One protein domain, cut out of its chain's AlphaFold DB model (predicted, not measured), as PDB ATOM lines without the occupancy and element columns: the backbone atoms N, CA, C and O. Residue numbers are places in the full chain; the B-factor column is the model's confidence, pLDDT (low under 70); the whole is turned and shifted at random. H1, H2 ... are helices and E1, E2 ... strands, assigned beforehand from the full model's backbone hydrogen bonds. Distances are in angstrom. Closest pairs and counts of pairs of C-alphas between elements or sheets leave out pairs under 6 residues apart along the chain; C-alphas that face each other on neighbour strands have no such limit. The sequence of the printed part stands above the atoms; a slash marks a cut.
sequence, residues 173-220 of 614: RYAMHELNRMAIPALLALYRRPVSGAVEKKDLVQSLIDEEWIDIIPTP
ATOM      1  N   ARG A 173     111.546  55.702 105.124       83.25
ATOM      2  CA  ARG A 173     112.000  57.101 105.121       83.25
ATOM      3  C   ARG A 173     112.007  57.659 103.699       83.25
ATOM      4  O   ARG A 173     112.658  57.064 102.844       83.25
ATOM      5  N   TYR A 174     111.343  58.793 103.478       81.19
ATOM      6  CA  TYR A 174     111.230  59.448 102.166       81.19
ATOM      7  C   TYR A 174     111.348  60.967 102.279       81.19
ATOM      8  O   TYR A 174     110.889  61.556 103.254       81.19
ATOM      9  N   ALA A 175     111.917  61.626 101.276       78.19
ATOM     10  CA  ALA A 175     111.812  63.073 101.130       78.19
ATOM     11  C   ALA A 175     110.459  63.462 100.506       78.19
ATOM     12  O   ALA A 175     109.898  62.730  99.691       78.19
ATOM     13  N   MET A 176     109.953  64.658 100.831       79.81
ATOM     14  CA  MET A 176     108.658  65.156 100.332       79.81
ATOM     15  C   MET A 176     108.551  65.115  98.793       79.81
ATOM     16  O   MET A 176     107.526  64.732  98.231       79.81
ATOM     17  N   HIS A 177     109.641  65.452  98.098       69.62
ATOM     18  CA  HIS A 177     109.695  65.435  96.636       69.62
ATOM     19  C   HIS A 177     109.713  64.013  96.038       69.62
ATOM     20  O   HIS A 177     109.271  63.832  94.907       69.62
ATOM     21  N   GLU A 178     110.165  62.990  96.776       75.31
ATOM     22  CA  GLU A 178     110.076  61.589  96.335       75.31
ATOM     23  C   GLU A 178     108.604  61.136  96.343       75.31
ATOM     24  O   GLU A 178     108.114  60.620  95.339       75.31
ATOM     25  N   LEU A 179     107.872  61.421  97.428       82.00
ATOM     26  CA  LEU A 179     106.443  61.104  97.586       82.00
ATOM     27  C   LEU A 179     105.578  61.802  96.530       82.00
ATOM     28  O   LEU A 179     104.810  61.153  95.821       82.00
ATOM     29  N   ASN A 180     105.763  63.113  96.352       79.94
ATOM     30  CA  ASN A 180     105.019  63.901  95.365       79.94
ATOM     31  C   ASN A 180     105.229  63.413  93.917       79.94
ATOM     32  O   ASN A 180     104.383  63.663  93.054       79.94
ATOM     33  N   ARG A 181     106.305  62.662  93.643       73.56
ATOM     34  CA  ARG A 181     106.586  62.051  92.336       73.56
ATOM     35  C   ARG A 181     106.107  60.611  92.174       73.56
ATOM     36  O   ARG A 181     105.876  60.210  91.037       73.56
ATOM     37  N   MET A 182     105.926  59.842  93.249       75.50
ATOM     38  CA  MET A 182     105.416  58.463  93.165       75.50
ATOM     39  C   MET A 182     104.078  58.407  92.413       75.50
ATOM     40  O   MET A 182     103.241  59.294  92.571       75.50
ATOM     41  N   ALA A 183     103.850  57.373  91.603       78.12
ATOM     42  CA  ALA A 183     102.527  57.129  91.020       78.12
ATOM     43  C   ALA A 183     101.511  56.796  92.129       78.12
ATOM     44  O   ALA A 183     101.895  56.255  93.169       78.12
ATOM     45  N   ILE A 184     100.219  57.066  91.910       81.88
ATOM     46  CA  ILE A 184      99.169  56.811  92.916       81.88
ATOM     47  C   ILE A 184      99.199  55.358  93.448       81.88
ATOM     48  O   ILE A 184      99.195  55.197  94.667       81.88
ATOM     49  N   PRO A 185      99.365  54.297  92.622       79.50
ATOM     50  CA  PRO A 185      99.513  52.927  93.128       79.50
ATOM     51  C   PRO A 185     100.724  52.712  94.050       79.50
ATOM     52  O   PRO A 185     100.655  51.903  94.969       79.50
ATOM     53  N   ALA A 186     101.826  53.440  93.841       78.00
ATOM     54  CA  ALA A 186     103.018  53.341  94.682       78.00
ATOM     55  C   ALA A 186     102.845  54.070  96.027       78.00
ATOM     56  O   ALA A 186     103.351  53.585  97.035       78.00
ATOM     57  N   LEU A 187     102.085  55.174  96.062       84.81
ATOM     58  CA  LEU A 187     101.653  55.801  97.318       84.81
ATOM     59  C   LEU A 187     100.694  54.881  98.083       84.81
ATOM     60  O   LEU A 187     100.913  54.625  99.262       84.81
ATOM     61  N   LEU A 188      99.690  54.314  97.405       84.56
ATOM     62  CA  LEU A 188      98.748  53.357  97.998       84.56
ATOM     63  C   LEU A 188      99.448  52.091  98.527       84.56
ATOM     64  O   LEU A 188      99.041  51.562  99.555       84.56
ATOM     65  N   ALA A 189     100.547  51.645  97.912       81.62
ATOM     66  CA  ALA A 189     101.355  50.530  98.416       81.62
ATOM     67  C   ALA A 189     102.112  50.828  99.733       81.62
ATOM     68  O   ALA A 189     102.595  49.897 100.378       81.62
ATOM     69  N   LEU A 190     102.211  52.095 100.159       83.12
ATOM     70  CA  LEU A 190     102.700  52.460 101.497       83.12
ATOM     71  C   LEU A 190     101.614  52.313 102.575       83.12
ATOM     72  O   LEU A 190     101.936  52.274 103.766       83.12
ATOM     73  N   TYR A 191     100.339  52.215 102.184       79.56
ATOM     74  CA  TYR A 191      99.233  52.124 103.124       79.56
ATOM     75  C   TYR A 191      99.041  50.702 103.678       79.56
ATOM     76  O   TYR A 191      98.959  49.714 102.953       79.56
ATOM     77  N   ARG A 192      98.903  50.601 105.007       70.81
ATOM     78  CA  ARG A 192      98.589  49.359 105.739       70.81
ATOM     79  C   ARG A 192      97.087  49.037 105.806       70.81
ATOM     80  O   ARG A 192      96.726  47.988 106.336       70.81
ATOM     81  N   ARG A 193      96.217  49.944 105.343       72.06
ATOM     82  CA  ARG A 193      94.743  49.832 105.314       72.06
ATOM     83  C   ARG A 193      94.180  50.624 104.122       72.06
ATOM     84  O   ARG A 193      94.872  51.528 103.661       72.06
ATOM     85  N   PRO A 194      92.955  50.337 103.642       69.75
ATOM     86  CA  PRO A 194      92.301  51.151 102.616       69.75
ATOM     87  C   PRO A 194      92.182  52.621 103.037       69.75
ATOM     88  O   PRO A 194      91.876  52.904 104.195       69.75
ATOM     89  N   VAL A 195      92.399  53.540 102.094       71.62
ATOM     90  CA  VAL A 195      92.308  54.988 102.330       71.62
ATOM     91  C   VAL A 195      90.900  55.469 102.010       71.62
ATOM     92  O   VAL A 195      90.407  55.243 100.907       71.62
ATOM     93  N   SER A 196      90.256  56.154 102.953       69.94
ATOM     94  CA  SER A 196      88.922  56.733 102.773       69.94
ATOM     95  C   SER A 196      88.989  58.259 102.746       69.94
ATOM     96  O   SER A 196      89.465  58.860 103.705       69.94
ATOM     97  N   GLY A 197      88.459  58.884 101.691       70.19
ATOM     98  CA  GLY A 197      88.255  60.339 101.626       70.19
ATOM     99  C   GLY A 197      89.369  61.165 100.971       70.19
ATOM    100  O   GLY A 197      89.202  62.374 100.855       70.19
ATOM    101  N   ALA A 198      90.458  60.549 100.505       74.31
ATOM    102  CA  ALA A 198      91.443  61.225  99.657       74.31
ATOM    103  C   ALA A 198      90.879  61.436  98.239       74.31
ATOM    104  O   ALA A 198      90.468  60.471  97.590       74.31
ATOM    105  N   VAL A 199      90.864  62.683  97.764       70.38
ATOM    106  CA  VAL A 199      90.340  63.087  96.447       70.38
ATOM    107  C   VAL A 199      91.487  63.430  95.495       70.38
ATOM    108  O   VAL A 199      91.473  63.028  94.332       70.38
ATOM    109  N   GLU A 200      92.507  64.128  95.996       79.56
ATOM    110  CA  GLU A 200      93.747  64.427  95.282       79.56
ATOM    111  C   GLU A 200      94.918  63.549  95.751       79.56
ATOM    112  O   GLU A 200      94.997  63.076  96.886       79.56
ATOM    113  N   LYS A 201      95.933  63.430  94.888       82.06
ATOM    114  CA  LYS A 201      97.237  62.842  95.232       82.06
ATOM    115  C   LYS A 201      97.899  63.515  96.448       82.06
ATOM    116  O   LYS A 201      98.633  62.855  97.180       82.06
ATOM    117  N   LYS A 202      97.658  64.815  96.658       82.00
ATOM    118  CA  LYS A 202      98.182  65.572  97.807       82.00
ATOM    119  C   LYS A 202      97.613  65.056  99.126       82.00
ATOM    120  O   LYS A 202      98.375  64.900 100.074       82.00
ATOM    121  N   ASP A 203      96.327  64.717  99.152       86.31
ATOM    122  CA  ASP A 203      95.651  64.165 100.329       86.31
ATOM    123  C   ASP A 203      96.305  62.840 100.745       86.31
ATOM    124  O   ASP A 203      96.596  62.638 101.919       86.31
ATOM    125  N   LEU A 204      96.641  61.978  99.773       85.88
ATOM    126  CA  LEU A 204      97.374  60.731 100.029       85.88
ATOM    127  C   LEU A 204      98.762  60.979 100.646       85.88
ATOM    128  O   LEU A 204      99.169  60.290 101.580       85.88
ATOM    129  N   VAL A 205      99.510  61.968 100.145       86.62
ATOM    130  CA  VAL A 205     100.823  62.311 100.719       86.62
ATOM    131  C   VAL A 205     100.668  62.896 102.126       86.62
ATOM    132  O   VAL A 205     101.449  62.547 103.009       86.62
ATOM    133  N   GLN A 206      99.649  63.725 102.362       85.94
ATOM    134  CA  GLN A 206      99.408  64.346 103.662       85.94
ATOM    135  C   GLN A 206      98.930  63.329 104.712       85.94
ATOM    136  O   GLN A 206      99.495  63.284 105.800       85.94
ATOM    137  N   SER A 207      97.977  62.444 104.397       87.81
ATOM    138  CA  SER A 207      97.511  61.425 105.351       87.81
ATOM    139  C   SER A 207      98.600  60.412 105.728       87.81
ATOM    140  O   SER A 207      98.667  60.007 106.885       87.81
ATOM    141  N   LEU A 208      99.521  60.058 104.816       87.38
ATOM    142  CA  LEU A 208     100.702  59.246 105.161       87.38
ATOM    143  C   LEU A 208     101.600  59.905 106.227       87.38
ATOM    144  O   LEU A 208     102.284  59.195 106.971       87.38
ATOM    145  N   ILE A 209     101.612  61.239 106.285       87.00
ATOM    146  CA  ILE A 209     102.376  62.039 107.250       87.00
ATOM    147  C   ILE A 209     101.577  62.224 108.546       87.00
ATOM    148  O   ILE A 209     102.127  62.000 109.622       87.00
ATOM    149  N   ASP A 210     100.291  62.566 108.453       87.44
ATOM    150  CA  ASP A 210      99.415  62.835 109.604       87.44
ATOM    151  C   ASP A 210      99.118  61.574 110.435       87.44
ATOM    152  O   ASP A 210      99.058  61.640 111.662       87.44
ATOM    153  N   GLU A 211      98.995  60.405 109.796       86.31
ATOM    154  CA  GLU A 211      98.924  59.109 110.491       86.31
ATOM    155  C   GLU A 211     100.312  58.594 110.944       86.31
ATOM    156  O   GLU A 211     100.428  57.528 111.554       86.31
ATOM    157  N   GLU A 212     101.375  59.347 110.649       86.19
ATOM    158  CA  GLU A 212     102.791  59.041 110.855       86.19
ATOM    159  C   GLU A 212     103.303  57.710 110.250       86.19
ATOM    160  O   GLU A 212     104.194  57.067 110.822       86.19
ATOM    161  N   TRP A 213     102.779  57.230 109.118       83.06
ATOM    162  CA  TRP A 213     103.180  55.910 108.587       83.06
ATOM    163  C   TRP A 213     104.583  55.897 107.970       83.06
ATOM    164  O   TRP A 213     105.193  54.828 107.859       83.06
ATOM    165  N   ILE A 214     105.116  57.074 107.643       85.12
ATOM    166  CA  ILE A 214     106.448  57.308 107.078       85.12
ATOM    167  C   ILE A 214     107.236  58.320 107.927       85.12
ATOM    168  O   ILE A 214     106.644  59.150 108.612       85.12
ATOM    169  N   ASP A 215     108.570  58.289 107.857       85.06
ATOM    170  CA  ASP A 215     109.412  59.372 108.386       85.06
ATOM    171  C   ASP A 215     109.852  60.287 107.234       85.06
ATOM    172  O   ASP A 215     110.546  59.840 106.312       85.06
ATOM    173  N   ILE A 216     109.523  61.579 107.300       83.81
ATOM    174  CA  ILE A 216     110.011  62.548 106.312       83.81
ATOM    175  C   ILE A 216     111.509  62.816 106.518       83.81
ATOM    176  O   ILE A 216     111.964  63.140 107.617       83.81
ATOM    177  N   ILE A 217     112.285  62.693 105.441       77.38
ATOM    178  CA  ILE A 217     113.671  63.158 105.361       77.38
ATOM    179  C   ILE A 217     113.630  64.687 105.208       77.38
ATOM    180  O   ILE A 217     113.056  65.163 104.225       77.38
ATOM    181  N   PRO A 218     114.220  65.473 106.132       67.94
ATOM    182  CA  PRO A 218     114.256  66.924 105.998       67.94
ATOM    183  C   PRO A 218     115.071  67.337 104.768       67.94
ATOM    184  O   PRO A 218     116.266  67.066 104.688       67.94
ATOM    185  N   THR A 219     114.421  68.013 103.826       66.06
ATOM    186  CA  THR A 219     115.047  68.643 102.654       66.06
ATOM    187  C   THR A 219     114.639  70.114 102.606       66.06
ATOM    188  O   THR A 219     113.531  70.410 103.056       66.06
ATOM    189  N   PRO A 220     115.448  71.028 102.031       64.25
ATOM    190  CA  PRO A 220     115.024  72.409 101.785       64.25
ATOM    191  C   PRO A 220     113.698  72.459 101.014       64.25
ATOM    192  O   PRO A 220     113.397  71.525 100.267       64.25
TER     193      PRO A 220
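What this domain is: This is residues 173 to 220 of the 614 residues of a protein of Fragilariopsis cylindrus CCMP1102 (UniProt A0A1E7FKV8). Three short helices set in a triangle, H1 and H2 packing on the longer H3, with a very small two-strand parallel sheet at one end of the long axis and the loop of residues 189 to 200 bowing round the other. The first and last elements, E1 and E2, are the paired strands. The printed part has 48 residues, in the order E1, H1, H2, H3, E2, of mixed class. It is compact, with a radius of gyration of the C-alphas of 10.1 A, yet elongated, spanning 30 by 19 by 15 A.

How they stand to each other: E1, residues 173 to 175, is the parallel neighbour of E2, residues 215 to 217, at 43 degrees; N 174 and O 215 are 3.1 A apart, N 217 and O 174 2.8 A, both within hydrogen-bond range. With H1, H2 and H3, residues 176 to 181, 184 to 188 and 201 to 210, they form a strand-helix-strand unit, two parallel neighbour strands with helices between. H1 touches H3, C-alphas of Leu 179 and Val 205 closest at 6.5 A, opposite ways at a shallow tilt of 33 degrees, only just short of steep. H2 touches H3, C-alphas of Ile 184 and Lys 201 closest at 6.7 A. H1 and H2 are close but not clearly touching, and E1 and H3 are apart. Every O i to N i+4 pair is within hydrogen-bond range in H1 and H2, and 5 of 6 in H3.

Where its parts are: E1 begins at C-alpha 173 (112.000, 57.101, 105.121) and is 7.2 A long. H1 measures 8.8 A, H2 6.2 A and H3 14.5 A. E2, 6.5 A, ends at C-alpha 217 (113.671, 63.158, 105.361).

The domain as a whole: The C-alphas farthest apart, of Pro 194 and Pro 220, are 31.1 A apart. The printed part has no cut; the link H2 to H3 is long, the others tight. Mean pLDDT of the printed part is 79.2, with residues 177, 194, 196 and 218 to 220 under 70.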